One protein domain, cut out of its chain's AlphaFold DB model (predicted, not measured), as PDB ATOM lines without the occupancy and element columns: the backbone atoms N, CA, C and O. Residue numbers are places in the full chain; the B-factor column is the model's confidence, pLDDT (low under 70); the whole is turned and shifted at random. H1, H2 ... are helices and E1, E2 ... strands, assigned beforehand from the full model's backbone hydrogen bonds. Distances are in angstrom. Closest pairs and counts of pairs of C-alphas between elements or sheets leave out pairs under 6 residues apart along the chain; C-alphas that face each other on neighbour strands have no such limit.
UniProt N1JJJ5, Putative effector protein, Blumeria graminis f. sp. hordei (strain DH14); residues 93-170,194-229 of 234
ATOM      1  N   GLU A  93      37.687 -43.210  49.965       94.81
ATOM      2  CA  GLU A  93      36.630 -43.708  50.838       94.81
ATOM      3  C   GLU A  93      35.280 -43.060  50.502       94.81
ATOM      4  O   GLU A  93      35.187 -41.864  50.234       94.81
ATOM      5  N   VAL A  94      34.199 -43.842  50.524       93.94
ATOM      6  CA  VAL A  94      32.858 -43.323  50.206       93.94
ATOM      7  C   VAL A  94      32.446 -42.231  51.198       93.94
ATOM      8  O   VAL A  94      31.809 -41.259  50.810       93.94
ATOM      9  N   GLU A  95      32.846 -42.354  52.460       92.31
ATOM     10  CA  GLU A  95      32.596 -41.370  53.522       92.31
ATOM     11  C   GLU A  95      33.277 -40.013  53.293       92.31
ATOM     12  O   GLU A  95      32.729 -38.970  53.666       92.31
ATOM     13  N   ASP A  96      34.418 -40.005  52.600       92.00
ATOM     14  CA  ASP A  96      35.086 -38.769  52.195       92.00
ATOM     15  C   ASP A  96      34.315 -38.054  51.076       92.00
ATOM     16  O   ASP A  96      34.534 -36.869  50.849       92.00
ATOM     17  N   LEU A  97      33.390 -38.745  50.396       91.88
ATOM     18  CA  LEU A  97      32.575 -38.227  49.292       91.88
ATOM     19  C   LEU A  97      31.130 -37.950  49.708       91.88
ATOM     20  O   LEU A  97      30.557 -36.946  49.300       91.88
ATOM     21  N   VAL A  98      30.557 -38.776  50.584       89.00
ATOM     22  CA  VAL A  98      29.137 -38.761  50.965       89.00
ATOM     23  C   VAL A  98      29.003 -38.754  52.485       89.00
ATOM     24  O   VAL A  98      29.533 -39.622  53.174       89.00
ATOM     25  N   LEU A  99      28.270 -37.778  53.014       85.00
ATOM     26  CA  LEU A  99      27.990 -37.674  54.446       85.00
ATOM     27  C   LEU A  99      26.973 -38.737  54.900       85.00
ATOM     28  O   LEU A  99      26.093 -39.113  54.120       85.00
ATOM     29  N   PRO A 100      26.999 -39.176  56.172       83.44
ATOM     30  CA  PRO A 100      26.044 -40.163  56.672       83.44
ATOM     31  C   PRO A 100      24.573 -39.768  56.488       83.44
ATOM     32  O   PRO A 100      23.710 -40.616  56.257       83.44
ATOM     33  N   GLU A 101      24.254 -38.472  56.553       77.00
ATOM     34  CA  GLU A 101      22.886 -37.978  56.368       77.00
ATOM     35  C   GLU A 101      22.440 -37.969  54.905       77.00
ATOM     36  O   GLU A 101      21.246 -37.845  54.633       77.00
ATOM     37  N   GLN A 102      23.389 -38.103  53.981       79.88
ATOM     38  CA  GLN A 102      23.166 -38.147  52.542       79.88
ATOM     39  C   GLN A 102      23.027 -39.579  52.028       79.88
ATOM     40  O   GLN A 102      22.957 -39.761  50.817       79.88
ATOM     41  N   SER A 103      23.007 -40.595  52.898       82.56
ATOM     42  CA  SER A 103      22.965 -41.985  52.455       82.56
ATOM     43  C   SER A 103      21.941 -42.856  53.176       82.56
ATOM     44  O   SER A 103      21.574 -42.621  54.330       82.56
ATOM     45  N   ILE A 104      21.481 -43.880  52.459       81.12
ATOM     46  CA  ILE A 104      20.617 -44.950  52.952       81.12
ATOM     47  C   ILE A 104      21.158 -46.266  52.399       81.12
ATOM     48  O   ILE A 104      21.276 -46.417  51.183       81.12
ATOM     49  N   ILE A 105      21.463 -47.225  53.274       84.31
ATOM     50  CA  ILE A 105      21.976 -48.543  52.896       84.31
ATOM     51  C   ILE A 105      20.845 -49.568  52.961       84.31
ATOM     52  O   ILE A 105      20.136 -49.701  53.959       84.31
ATOM     53  N   HIS A 106      20.724 -50.339  51.890       80.50
ATOM     54  CA  HIS A 106      19.859 -51.497  51.779       80.50
ATOM     55  C   HIS A 106      20.706 -52.764  51.643       80.50
ATOM     56  O   HIS A 106      21.578 -52.859  50.780       80.50
ATOM     57  N   THR A 107      20.422 -53.755  52.480       83.44
ATOM     58  CA  THR A 107      21.027 -55.087  52.390       83.44
ATOM     59  C   THR A 107      19.922 -56.126  52.282       83.44
ATOM     60  O   THR A 107      19.065 -56.199  53.157       83.44
ATOM     61  N   SER A 108      19.967 -56.929  51.221       80.44
ATOM     62  CA  SER A 108      19.153 -58.129  51.031       80.44
ATOM     63  C   SER A 108      20.030 -59.383  51.106       80.44
ATOM     64  O   SER A 108      21.255 -59.304  51.236       80.44
ATOM     65  N   SER A 109      19.414 -60.560  50.988       78.56
ATOM     66  CA  SER A 109      20.142 -61.831  50.879       78.56
ATOM     67  C   SER A 109      21.036 -61.906  49.635       78.56
ATOM     68  O   SER A 109      22.038 -62.618  49.654       78.56
ATOM     69  N   ARG A 110      20.698 -61.161  48.571       77.81
ATOM     70  CA  ARG A 110      21.385 -61.208  47.272       77.81
ATOM     71  C   ARG A 110      22.364 -60.056  47.055       77.81
ATOM     72  O   ARG A 110      23.372 -60.244  46.383       77.81
ATOM     73  N   PHE A 111      22.087 -58.864  47.582       81.50
ATOM     74  CA  PHE A 111      22.901 -57.679  47.309       81.50
ATOM     75  C   PHE A 111      22.891 -56.659  48.447       81.50
ATOM     76  O   PHE A 111      21.940 -56.550  49.215       81.50
ATOM     77  N   THR A 112      23.940 -55.837  48.485       87.88
ATOM     78  CA  THR A 112      23.986 -54.617  49.293       87.88
ATOM     79  C   THR A 112      24.116 -53.416  48.363       87.88
ATOM     80  O   THR A 112      25.030 -53.364  47.536       87.88
ATOM     81  N   ARG A 113      23.204 -52.453  48.499       88.25
ATOM     82  CA  ARG A 113      23.182 -51.197  47.746       88.25
ATOM     83  C   ARG A 113      23.064 -50.014  48.697       88.25
ATOM     84  O   ARG A 113      22.500 -50.151  49.776       88.25
ATOM     85  N   ALA A 114      23.565 -48.857  48.294       87.44
ATOM     86  CA  ALA A 114      23.327 -47.605  48.995       87.44
ATOM     87  C   ALA A 114      22.768 -46.574  48.018       87.44
ATOM     88  O   ALA A 114      23.303 -46.422  46.923       87.44
ATOM     89  N   VAL A 115      21.716 -45.861  48.413       84.00
ATOM     90  CA  VAL A 115      21.341 -44.606  47.756       84.00
ATOM     91  C   VAL A 115      22.078 -43.492  48.453       84.00
ATOM     92  O   VAL A 115      22.016 -43.380  49.675       84.00
ATOM     93  N   VAL A 116      22.779 -42.687  47.667       84.56
ATOM     94  CA  VAL A 116      23.577 -41.565  48.143       84.56
ATOM     95  C   VAL A 116      23.182 -40.296  47.408       84.56
ATOM     96  O   VAL A 116      22.904 -40.336  46.214       84.56
ATOM     97  N   TRP A 117      23.175 -39.163  48.097       80.69
ATOM     98  CA  TRP A 117      23.092 -37.857  47.457       80.69
ATOM     99  C   TRP A 117      24.499 -37.324  47.234       80.69
ATOM    100  O   TRP A 117      25.223 -37.061  48.191       80.69
ATOM    101  N   TYR A 118      24.890 -37.182  45.974       83.62
ATOM    102  CA  TYR A 118      26.253 -36.837  45.591       83.62
ATOM    103  C   TYR A 118      26.225 -35.969  44.331       83.62
ATOM    104  O   TYR A 118      25.453 -36.243  43.414       83.62
ATOM    105  N   GLN A 119      27.009 -34.885  44.302       77.44
ATOM    106  CA  GLN A 119      27.041 -33.930  43.179       77.44
ATOM    107  C   GLN A 119      25.642 -33.421  42.773       77.44
ATOM    108  O   GLN A 119      25.289 -33.317  41.599       77.44
ATOM    109  N   GLY A 120      24.804 -33.139  43.773       71.44
ATOM    110  CA  GLY A 120      23.493 -32.527  43.569       71.44
ATOM    111  C   GLY A 120      22.374 -33.451  43.084       71.44
ATOM    112  O   GLY A 120      21.276 -32.956  42.829       71.44
ATOM    113  N   ARG A 121      22.608 -34.764  42.981       74.62
ATOM    114  CA  ARG A 121      21.593 -35.737  42.553       74.62
ATOM    115  C   ARG A 121      21.732 -37.081  43.283       74.62
ATOM    116  O   ARG A 121      22.791 -37.368  43.846       74.62
ATOM    117  N   PRO A 122      20.680 -37.914  43.304       76.31
ATOM    118  CA  PRO A 122      20.778 -39.241  43.885       76.31
ATOM    119  C   PRO A 122      21.559 -40.184  42.960       76.31
ATOM    120  O   PRO A 122      21.402 -40.177  41.739       76.31
ATOM    121  N   HIS A 123      22.382 -41.019  43.575       82.69
ATOM    122  CA  HIS A 123      23.194 -42.047  42.950       82.69
ATOM    123  C   HIS A 123      23.010 -43.370  43.692       82.69
ATOM    124  O   HIS A 123      22.723 -43.386  44.889       82.69
ATOM    125  N   ILE A 124      23.209 -44.483  42.989       85.75
ATOM    126  CA  ILE A 124      23.209 -45.812  43.605       85.75
ATOM    127  C   ILE A 124      24.616 -46.378  43.597       85.75
ATOM    128  O   ILE A 124      25.269 -46.446  42.556       85.75
ATOM    129  N   LEU A 125      25.053 -46.825  44.768       91.31
ATOM    130  CA  LEU A 125      26.267 -47.596  44.963       91.31
ATOM    131  C   LEU A 125      25.902 -49.065  45.130       91.31
ATOM    132  O   LEU A 125      25.001 -49.394  45.902       91.31
ATOM    133  N   ALA A 126      26.624 -49.953  44.462       91.31
ATOM    134  CA  ALA A 126      26.569 -51.383  44.722       91.31
ATOM    135  C   ALA A 126      27.846 -51.834  45.418       91.31
ATOM    136  O   ALA A 126      28.952 -51.433  45.057       91.31
ATOM    137  N   ARG A 127      27.688 -52.685  46.429       92.69
ATOM    138  CA  ARG A 127      28.817 -53.302  47.117       92.69
ATOM    139  C   ARG A 127      29.387 -54.414  46.236       92.69
ATOM    140  O   ARG A 127      28.631 -55.218  45.699       92.69
ATOM    141  N   CYS A 128      30.710 -54.524  46.149       90.00
ATOM    142  CA  CYS A 128      31.407 -55.553  45.358       90.00
ATOM    143  C   CYS A 128      31.167 -57.007  45.828       90.00
ATOM    144  O   CYS A 128      31.678 -57.952  45.227       90.00
ATOM    145  N   GLY A 129      30.450 -57.196  46.936       85.12
ATOM    146  CA  GLY A 129      30.104 -58.477  47.543       85.12
ATOM    147  C   GLY A 129      29.746 -58.286  49.016       85.12
ATOM    148  O   GLY A 129      30.100 -57.267  49.612       85.12
ATOM    149  N   ARG A 130      29.073 -59.269  49.626       75.00
ATOM    150  CA  ARG A 130      28.539 -59.164  51.000       75.00
ATOM    151  C   ARG A 130      29.588 -58.758  52.044       75.00
ATOM    152  O   ARG A 130      29.276 -58.003  52.959       75.00
ATOM    153  N   PHE A 131      30.829 -59.215  51.879       77.25
ATOM    154  CA  PHE A 131      31.908 -59.007  52.851       77.25
ATOM    155  C   PHE A 131      32.988 -58.019  52.396       77.25
ATOM    156  O   PHE A 131      33.919 -57.756  53.145       77.25
ATOM    157  N   LYS A 132      32.898 -57.456  51.186       83.75
ATOM    158  CA  LYS A 132      33.952 -56.586  50.639       83.75
ATOM    159  C   LYS A 132      33.766 -55.145  51.093       83.75
ATOM    160  O   LYS A 132      32.649 -54.644  51.087       83.75
ATOM    161  N   HIS A 133      34.838 -54.442  51.442       87.31
ATOM    162  CA  HIS A 133      34.787 -53.011  51.790       87.31
ATOM    163  C   HIS A 133      34.998 -52.117  50.559       87.31
ATOM    164  O   HIS A 133      35.782 -51.173  50.585       87.31
ATOM    165  N   ALA A 134      34.322 -52.449  49.462       93.38
ATOM    166  CA  ALA A 134      34.436 -51.748  48.193       93.38
ATOM    167  C   ALA A 134      33.063 -51.592  47.539       93.38
ATOM    168  O   ALA A 134      32.224 -52.502  47.595       93.38
ATOM    169  N   TRP A 135      32.869 -50.438  46.916       94.75
ATOM    170  CA  TRP A 135      31.637 -50.002  46.282       94.75
ATOM    171  C   TRP A 135      31.926 -49.464  44.889       94.75
ATOM    172  O   TRP A 135      32.988 -48.904  44.634       94.75
ATOM    173  N   TYR A 136      30.959 -49.576  43.993       92.56
ATOM    174  CA  TYR A 136      31.013 -48.950  42.678       92.56
ATOM    175  C   TYR A 136      29.692 -48.247  42.383       92.56
ATOM    176  O   TYR A 136      28.637 -48.633  42.892       92.56
ATOM    177  N   ILE A 137      29.757 -47.184  41.585       89.94
ATOM    178  CA  ILE A 137      28.600 -46.355  41.246       89.94
ATOM    179  C   ILE A 137      27.860 -47.023  40.077       89.94
ATOM    180  O   ILE A 137      28.437 -47.197  39.008       89.94
ATOM    181  N   LEU A 138      26.601 -47.423  40.291       85.00
ATOM    182  CA  LEU A 138      25.752 -48.071  39.279       85.00
ATOM    183  C   LEU A 138      25.132 -47.062  38.300       85.00
ATOM    184  O   LEU A 138      25.063 -47.306  37.094       85.00
ATOM    185  N   THR A 139      24.667 -45.941  38.848       77.81
ATOM    186  CA  THR A 139      24.017 -44.843  38.117       77.81
ATOM    187  C   THR A 139      25.000 -44.022  37.299       77.81
ATOM    188  O   THR A 139      26.171 -43.904  37.660       77.81
ATOM    189  N   LYS A 140      24.504 -43.334  36.271       76.25
ATOM    190  CA  LYS A 140      25.324 -42.452  35.438       76.25
ATOM    191  C   LYS A 140      25.979 -41.305  36.222       76.25
ATOM    192  O   LYS A 140      25.297 -40.398  36.699       76.25
ATOM    193  N   ILE A 141      27.310 -41.261  36.256       75.38
ATOM    194  CA  ILE A 141      28.066 -40.017  36.497       75.38
ATOM    195  C   ILE A 141      28.272 -39.332  35.140       75.38
ATOM    196  O   ILE A 141      28.315 -40.009  34.114       75.38
ATOM    197  N   LYS A 142      28.350 -37.994  35.094       69.56
ATOM    198  CA  LYS A 142      28.531 -37.248  33.834       69.56
ATOM    199  C   LYS A 142      29.694 -37.851  33.020       69.56
ATOM    200  O   LYS A 142      30.764 -38.120  33.562       69.56
ATOM    201  N   GLY A 143      29.425 -38.147  31.746       58.66
ATOM    202  CA  GLY A 143      30.384 -38.754  30.815       58.66
ATOM    203  C   GLY A 143      30.708 -40.246  31.020       58.66
ATOM    204  O   GLY A 143      31.456 -40.795  30.221       58.66
ATOM    205  N   LYS A 144      30.149 -40.932  32.031       64.25
ATOM    206  CA  LYS A 144      30.323 -42.386  32.228       64.25
ATOM    207  C   LYS A 144      29.109 -43.178  31.723       64.25
ATOM    208  O   LYS A 144      27.994 -42.655  31.766       64.25
ATOM    209  N   PRO A 145      29.293 -44.419  31.238       57.69
ATOM    210  CA  PRO A 145      28.177 -45.295  30.895       57.69
ATOM    211  C   PRO A 145      27.389 -45.686  32.153       57.69
ATOM    212  O   PRO A 145      27.954 -45.827  33.238       57.69
ATOM    213  N   GLU A 146      26.075 -45.834  32.007       64.44
ATOM    214  CA  GLU A 146      25.173 -46.271  33.074       64.44
ATOM    215  C   GLU A 146      25.034 -47.795  33.055       64.44
ATOM    216  O   GLU A 146      24.968 -48.391  31.983       64.44
ATOM    217  N   SER A 147      24.979 -48.426  34.230       59.75
ATOM    218  CA  SER A 147      24.731 -49.876  34.344       59.75
ATOM    219  C   SER A 147      23.302 -50.215  34.784       59.75
ATOM    220  O   SER A 147      22.847 -51.336  34.586       59.75
ATOM    221  N   SER A 148      22.590 -49.253  35.376       60.25
ATOM    222  CA  SER A 148      21.196 -49.362  35.814       60.25
ATOM    223  C   SER A 148      20.598 -47.965  35.911       60.25
ATOM    224  O   SER A 148      21.258 -47.073  36.441       60.25
ATOM    225  N   THR A 149      19.348 -47.790  35.479       63.59
ATOM    226  CA  THR A 149      18.653 -46.504  35.604       63.59
ATOM    227  C   THR A 149      18.383 -46.174  37.070       63.59
ATOM    228  O   THR A 149      18.094 -47.060  37.883       63.59
ATOM    229  N   LEU A 150      18.456 -44.890  37.414       61.69
ATOM    230  CA  LEU A 150      18.077 -44.383  38.734       61.69
ATOM    231  C   LEU A 150      16.627 -44.764  39.094       61.69
ATOM    232  O   LEU A 150      16.387 -45.230  40.207       61.69
ATOM    233  N   ASP A 151      15.703 -44.641  38.134       58.78
ATOM    234  CA  ASP A 151      14.273 -44.949  38.286       58.78
ATOM    235  C   ASP A 151      14.045 -46.375  38.821       58.78
ATOM    236  O   ASP A 151      13.443 -46.546  39.879       58.78
ATOM    237  N   SER A 152      14.629 -47.389  38.172       58.84
ATOM    238  CA  SER A 152      14.454 -48.805  38.553       58.84
ATOM    239  C   SER A 152      14.942 -49.122  39.971       58.84
ATOM    240  O   SER A 152      14.366 -49.920  40.705       58.84
ATOM    241  N   SER A 153      16.026 -48.484  40.399       60.78
ATOM    242  CA  SER A 153      16.583 -48.708  41.734       60.78
ATOM    243  C   SER A 153      15.817 -47.961  42.820       60.78
ATOM    244  O   SER A 153      15.749 -48.434  43.954       60.78
ATOM    245  N   ILE A 154      15.221 -46.820  42.480       62.41
ATOM    246  CA  ILE A 154      14.297 -46.118  43.365       62.41
ATOM    247  C   ILE A 154      12.997 -46.912  43.513       62.41
ATOM    248  O   ILE A 154      12.508 -47.033  44.631       62.41
ATOM    249  N   GLU A 155      12.474 -47.511  42.439       59.88
ATOM    250  CA  GLU A 155      11.325 -48.423  42.503       59.88
ATOM    251  C   GLU A 155      11.584 -49.591  43.462       59.88
ATOM    252  O   GLU A 155      10.760 -49.853  44.334       59.88
ATOM    253  N   ILE A 156      12.761 -50.225  43.388       60.53
ATOM    254  CA  ILE A 156      13.163 -51.301  44.314       60.53
ATOM    255  C   ILE A 156      13.208 -50.808  45.768       60.53
ATOM    256  O   ILE A 156      12.840 -51.525  46.693       60.53
ATOM    257  N   ILE A 157      13.691 -49.591  46.007       59.84
ATOM    258  CA  ILE A 157      13.782 -49.050  47.369       59.84
ATOM    259  C   ILE A 157      12.405 -48.660  47.891       59.84
ATOM    260  O   ILE A 157      12.121 -48.879  49.067       59.84
ATOM    261  N   ASN A 158      11.538 -48.138  47.032       60.41
ATOM    262  CA  ASN A 158      10.162 -47.827  47.380       60.41
ATOM    263  C   ASN A 158       9.319 -49.074  47.619       60.41
ATOM    264  O   ASN A 158       8.510 -49.059  48.532       60.41
ATOM    265  N   SER A 159       9.496 -50.156  46.866       58.78
ATOM    266  CA  SER A 159       8.742 -51.385  47.134       58.78
ATOM    267  C   SER A 159       9.093 -52.002  48.493       58.78
ATOM    268  O   SER A 159       8.283 -52.716  49.073       58.78
ATOM    269  N   VAL A 160      10.284 -51.703  49.028       55.84
ATOM    270  CA  VAL A 160      10.771 -52.241  50.309       55.84
ATOM    271  C   VAL A 160      10.558 -51.282  51.488       55.84
ATOM    272  O   VAL A 160      10.256 -51.722  52.594       55.84
ATOM    273  N   TYR A 161      10.771 -49.979  51.288       51.09
ATOM    274  CA  TYR A 161      10.720 -48.956  52.347       51.09
ATOM    275  C   TYR A 161       9.669 -47.876  52.114       51.09
ATOM    276  O   TYR A 161       9.427 -47.054  53.003       51.09
ATOM    277  N   GLY A 162       9.090 -47.830  50.919       52.06
ATOM    278  CA  GLY A 162       7.955 -46.973  50.644       52.06
ATOM    279  C   GLY A 162       6.808 -47.393  51.546       52.06
ATOM    280  O   GLY A 162       6.539 -48.573  51.751       52.06
ATOM    281  N   LYS A 163       6.161 -46.401  52.140       45.94
ATOM    282  CA  LYS A 163       4.830 -46.594  52.701       45.94
ATOM    283  C   LYS A 163       3.835 -46.324  51.583       45.94
ATOM    284  O   LYS A 163       4.110 -45.442  50.763       45.94
ATOM    285  N   ASP A 164       2.685 -46.994  51.601       41.16
ATOM    286  CA  ASP A 164       1.521 -46.564  50.828       41.16
ATOM    287  C   ASP A 164       1.190 -45.128  51.237       41.16
ATOM    288  O   ASP A 164       0.661 -44.841  52.311       41.16
ATOM    289  N   GLY A 165       1.642 -44.190  50.417       42.72
ATOM    290  CA  GLY A 165       1.495 -42.768  50.637       42.72
ATOM    291  C   GLY A 165       0.767 -42.199  49.444       42.72
ATOM    292  O   GLY A 165       1.255 -42.296  48.319       42.72
ATOM    293  N   LYS A 166      -0.389 -41.577  49.682       39.06
ATOM    294  CA  LYS A 166      -1.100 -40.831  48.643       39.06
ATOM    295  C   LYS A 166      -0.134 -39.808  48.037       39.06
ATOM    296  O   LYS A 166       0.489 -39.027  48.766       39.06
ATOM    297  N   CYS A 167       0.031 -39.834  46.715       40.88
ATOM    298  CA  CYS A 167       0.807 -38.822  46.008       40.88
ATOM    299  C   CYS A 167       0.227 -37.452  46.364       40.88
ATOM    300  O   CYS A 167      -0.924 -37.180  46.031       40.88
ATOM    301  N   MET A 168       0.994 -36.608  47.064       37.41
ATOM    302  CA  MET A 168       0.483 -35.277  47.384       37.41
ATOM    303  C   MET A 168       0.713 -34.341  46.204       37.41
ATOM    304  O   MET A 168       1.806 -34.313  45.626       37.41
ATOM    305  N   LYS A 169      -0.306 -33.551  45.890       41.78
ATOM    306  CA  LYS A 169      -0.259 -32.450  44.936       41.78
ATOM    307  C   LYS A 169       0.775 -31.418  45.385       41.78
ATOM    308  O   LYS A 169       1.083 -31.276  46.569       41.78
ATOM    309  N   LYS A 170       1.285 -30.628  44.437       43.28
ATOM    310  CA  LYS A 170       2.209 -29.513  44.717       43.28
ATOM    311  C   LYS A 170       1.657 -28.544  45.774       43.28
ATOM    312  O   LYS A 170       2.429 -28.014  46.562       43.28
ATOM    313  N   CYS A 194       3.227 -39.240  37.239       32.62
ATOM    314  CA  CYS A 194       3.165 -40.537  37.924       32.62
ATOM    315  C   CYS A 194       4.556 -41.190  38.100       32.62
ATOM    316  O   CYS A 194       4.685 -42.403  38.004       32.62
ATOM    317  N   ARG A 195       5.616 -40.407  38.357       34.31
ATOM    318  CA  ARG A 195       6.981 -40.915  38.651       34.31
ATOM    319  C   ARG A 195       7.607 -40.321  39.918       34.31
ATOM    320  O   ARG A 195       8.818 -40.342  40.105       34.31
ATOM    321  N   ASN A 196       6.791 -39.772  40.814       39.72
ATOM    322  CA  ASN A 196       7.292 -39.106  42.015       39.72
ATOM    323  C   ASN A 196       7.437 -40.094  43.172       39.72
ATOM    324  O   ASN A 196       6.604 -40.173  44.073       39.72
ATOM    325  N   ALA A 197       8.528 -40.843  43.144       38.34
ATOM    326  CA  ALA A 197       8.951 -41.675  44.251       38.34
ATOM    327  C   ALA A 197       9.281 -40.825  45.501       38.34
ATOM    328  O   ALA A 197      10.009 -39.834  45.432       38.34
ATOM    329  N   ARG A 198       8.736 -41.208  46.663       41.53
ATOM    330  CA  ARG A 198       9.033 -40.578  47.959       41.53
ATOM    331  C   ARG A 198       9.825 -41.530  48.830       41.53
ATOM    332  O   ARG A 198       9.267 -42.450  49.419       41.53
ATOM    333  N   ILE A 199      11.107 -41.236  48.993       41.25
ATOM    334  CA  ILE A 199      11.902 -41.871  50.037       41.25
ATOM    335  C   ILE A 199      11.591 -41.138  51.340       41.25
ATOM    336  O   ILE A 199      12.105 -40.052  51.613       41.25
ATOM    337  N   PHE A 200      10.713 -41.726  52.147       39.16
ATOM    338  CA  PHE A 200      10.577 -41.325  53.536       39.16
ATOM    339  C   PHE A 200      11.797 -41.847  54.283       39.16
ATOM    340  O   PHE A 200      12.085 -43.045  54.265       39.16
ATOM    341  N   ARG A 201      12.523 -40.951  54.959       39.59
ATOM    342  CA  ARG A 201      13.499 -41.376  55.959       39.59
ATOM    343  C   ARG A 201      12.700 -42.121  57.028       39.59
ATOM    344  O   ARG A 201      12.027 -41.495  57.844       39.59
ATOM    345  N   ALA A 202      12.731 -43.453  56.997       41.09
ATOM    346  CA  ALA A 202      12.416 -44.224  58.187       41.09
ATOM    347  C   ALA A 202      13.293 -43.663  59.313       41.09
ATOM    348  O   ALA A 202      14.410 -43.216  59.050       41.09
ATOM    349  N   SER A 203      12.803 -43.686  60.543       45.78
ATOM    350  CA  SER A 203      13.448 -43.274  61.801       45.78
ATOM    351  C   SER A 203      14.842 -43.878  62.080       45.78
ATOM    352  O   SER A 203      15.357 -43.776  63.188       45.78
ATOM    353  N   LYS A 204      15.475 -44.511  61.089       54.12
ATOM    354  CA  LYS A 204      16.826 -45.039  61.142       54.12
ATOM    355  C   LYS A 204      17.848 -43.897  61.247       54.12
ATOM    356  O   LYS A 204      17.717 -42.883  60.551       54.12
ATOM    357  N   PRO A 205      18.881 -44.076  62.084       63.75
ATOM    358  CA  PRO A 205      19.956 -43.106  62.226       63.75
ATOM    359  C   PRO A 205      20.708 -42.915  60.897       63.75
ATOM    360  O   PRO A 205      20.655 -43.799  60.034       63.75
ATOM    361  N   PRO A 206      21.411 -41.778  60.715       71.38
ATOM    362  CA  PRO A 206      22.339 -41.585  59.602       71.38
ATOM    363  C   PRO A 206      23.264 -42.796  59.452       71.38
ATOM    364  O   PRO A 206      23.804 -43.295  60.439       71.38
ATOM    365  N   GLN A 207      23.431 -43.286  58.226       81.19
ATOM    366  CA  GLN A 207      24.234 -44.477  57.961       81.19
ATOM    367  C   GLN A 207      25.513 -44.066  57.257       81.19
ATOM    368  O   GLN A 207      25.483 -43.305  56.299       81.19
ATOM    369  N   LYS A 208      26.654 -44.562  57.729       89.12
ATOM    370  CA  LYS A 208      27.940 -44.344  57.070       89.12
ATOM    371  C   LYS A 208      28.145 -45.440  56.029       89.12
ATOM    372  O   LYS A 208      28.146 -46.621  56.378       89.12
ATOM    373  N   VAL A 209      28.334 -45.071  54.762       90.88
ATOM    374  CA  VAL A 209      28.738 -46.037  53.733       90.88
ATOM    375  C   VAL A 209      30.241 -46.265  53.872       90.88
ATOM    376  O   VAL A 209      31.036 -45.439  53.444       90.88
ATOM    377  N   THR A 210      30.638 -47.358  54.519       92.12
ATOM    378  CA  THR A 210      32.053 -47.651  54.787       92.12
ATOM    379  C   THR A 210      32.699 -48.439  53.652       92.12
ATOM    380  O   THR A 210      32.113 -49.386  53.120       92.12
ATOM    381  N   GLY A 211      33.934 -48.085  53.300       92.31
ATOM    382  CA  GLY A 211      34.700 -48.702  52.214       92.31
ATOM    383  C   GLY A 211      35.094 -47.696  51.137       92.31
ATOM    384  O   GLY A 211      34.871 -46.500  51.292       92.31
ATOM    385  N   VAL A 212      35.672 -48.188  50.043       94.38
ATOM    386  CA  VAL A 212      36.229 -47.346  48.968       94.38
ATOM    387  C   VAL A 212      35.433 -47.426  47.667       94.38
ATOM    388  O   VAL A 212      34.808 -48.452  47.391       94.38
ATOM    389  N   ILE A 213      35.470 -46.362  46.859       94.19
ATOM    390  CA  ILE A 213      34.942 -46.347  45.487       94.19
ATOM    391  C   ILE A 213      35.954 -46.976  44.527       94.19
ATOM    392  O   ILE A 213      37.132 -46.619  44.528       94.19
ATOM    393  N   VAL A 214      35.487 -47.900  43.684       93.06
ATOM    394  CA  VAL A 214      36.331 -48.702  42.784       93.06
ATOM    395  C   VAL A 214      35.710 -48.856  41.395       93.06
ATOM    396  O   VAL A 214      34.521 -48.589  41.199       93.06
ATOM    397  N   ASN A 215      36.503 -49.333  40.429       89.69
ATOM    398  CA  ASN A 215      35.958 -49.833  39.169       89.69
ATOM    399  C   ASN A 215      35.098 -51.080  39.452       89.69
ATOM    400  O   ASN A 215      35.589 -51.980  40.142       89.69
ATOM    401  N   PRO A 216      33.887 -51.219  38.882       87.44
ATOM    402  CA  PRO A 216      33.137 -52.477  38.946       87.44
ATOM    403  C   PRO A 216      33.957 -53.709  38.514       87.44
ATOM    404  O   PRO A 216      33.828 -54.773  39.117       87.44
ATOM    405  N   ARG A 217      34.847 -53.575  37.521       87.56
ATOM    406  CA  ARG A 217      35.736 -54.654  37.051       87.56
ATOM    407  C   ARG A 217      36.770 -55.066  38.098       87.56
ATOM    408  O   ARG A 217      37.114 -56.241  38.183       87.56
ATOM    409  N   ASP A 218      37.188 -54.139  38.954       88.88
ATOM    410  CA  ASP A 218      38.186 -54.376  39.999       88.88
ATOM    411  C   ASP A 218      37.570 -54.938  41.284       88.88
ATOM    412  O   ASP A 218      38.292 -55.272  42.222       88.88
ATOM    413  N   CYS A 219      36.244 -55.107  41.348       87.38
ATOM    414  CA  CYS A 219      35.562 -55.620  42.537       87.38
ATOM    415  C   CYS A 219      36.139 -56.948  43.047       87.38
ATOM    416  O   CYS A 219      36.121 -57.208  44.253       87.38
ATOM    417  N   HIS A 220      36.650 -57.802  42.159       84.44
ATOM    418  CA  HIS A 220      37.255 -59.081  42.521       84.44
ATOM    419  C   HIS A 220      38.551 -58.926  43.342       84.44
ATOM    420  O   HIS A 220      38.798 -59.756  44.214       84.44
ATOM    421  N   LEU A 221      39.295 -57.829  43.155       84.44
ATOM    422  CA  LEU A 221      40.584 -57.556  43.805       84.44
ATOM    423  C   LEU A 221      40.456 -57.170  45.287       84.44
ATOM    424  O   LEU A 221      41.395 -57.344  46.064       84.44
ATOM    425  N   TYR A 222      39.297 -56.660  45.705       79.69
ATOM    426  CA  TYR A 222      39.081 -56.221  47.082       79.69
ATOM    427  C   TYR A 222      38.691 -57.406  47.967       79.69
ATOM    428  O   TYR A 222      37.636 -58.020  47.792       79.69
ATOM    429  N   ARG A 223      39.558 -57.737  48.931       70.06
ATOM    430  CA  ARG A 223      39.307 -58.779  49.936       70.06
ATOM    431  C   ARG A 223      38.377 -58.269  51.040       70.06
ATOM    432  O   ARG A 223      38.206 -57.069  51.238       70.06
ATOM    433  N   SER A 224      37.802 -59.202  51.796       62.03
ATOM    434  CA  SER A 224      36.897 -58.903  52.913       62.03
ATOM    435  C   SER A 224      37.571 -58.227  54.114       62.03
ATOM    436  O   SER A 224      36.888 -57.716  54.991       62.03
ATOM    437  N   LYS A 225      38.909 -58.217  54.171       52.28
ATOM    438  CA  LYS A 225      39.687 -57.479  55.174       52.28
ATOM    439  C   LYS A 225      40.193 -56.179  54.545       52.28
ATOM    440  O   LYS A 225      40.772 -56.227  53.460       52.28
ATOM    441  N   LEU A 226      39.987 -55.048  55.227       48.75
ATOM    442  CA  LEU A 226      40.570 -53.752  54.856       48.75
ATOM    443  C   LEU A 226      42.081 -53.926  54.605       48.75
ATOM    444  O   LEU A 226      42.770 -54.477  55.470       48.75
ATOM    445  N   PRO A 227      42.621 -53.496  53.449       41.28
ATOM    446  CA  PRO A 227      44.063 -53.424  53.268       41.28
ATOM    447  C   PRO A 227      44.657 -52.573  54.395       41.28
ATOM    448  O   PRO A 227      44.166 -51.479  54.670       41.28
ATOM    449  N   LYS A 228      45.718 -53.063  55.047       40.97
ATOM    450  CA  LYS A 228      46.376 -52.401  56.192       40.97
ATOM    451  C   LYS A 228      46.877 -50.970  55.895       40.97
ATOM    452  O   LYS A 228      47.242 -50.263  56.823       40.97
ATOM    453  N   PHE A 229      46.854 -50.540  54.633       43.16
ATOM    454  CA  PHE A 229      47.283 -49.221  54.165       43.16
ATOM    455  C   PHE A 229      46.321 -48.060  54.489       43.16
ATOM    456  O   PHE A 229      46.679 -46.916  54.245       43.16
TER     457      PHE A 229
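AT A GLANCE: This is residues 93 to 170 and 194 to 229 of the 234 residues of the protein "Putative effector protein" of Blumeria graminis f. sp. hordei (strain DH14) (UniProt N1JJJ5). Little here is regular: a strongly twisted antiparallel sheet, E1 E2 E3 E4, has H2 and H3 over one face and long loops around it. The strands form a meander, each beside the one before. H1 precedes them; 45 of 114 printed residues are in named elements, class mixed. The whole is compact, radius of gyration of the C-alphas 14.8 A, spanning 51 by 33 by 26 A.

HOW THE PARTS SIT: Look at the hairpin of E2, residues 112 to 118, and E3, 121 to 127: N 114 and O 125 are within hydrogen-bond range, 2.8 A. H2, 150 to 161, touches E3, closest C-alphas 150 and 123, 7.0 A. H3, 216 to 221, touches E4, 134 to 137, closest C-alphas 216 and 136, 5.6 A. H3 has 0 of 2 O i to N i+4 pairs within range, 2 of 3 O i to N i+3.

IN THESE COORDINATES: H1, 94 to 97, only grazes the sheet. Find edge strand E1, 103 to 107, from (22.965, -41.985, 52.455). H3 ends at (40.584, -57.556, 43.805).

THE WHOLE: Residues 171 to 193 are cut out; C-alphas 170 and 194 are 13.0 A apart. Link E4 to H2 is long; 47 residues have pLDDT under 70.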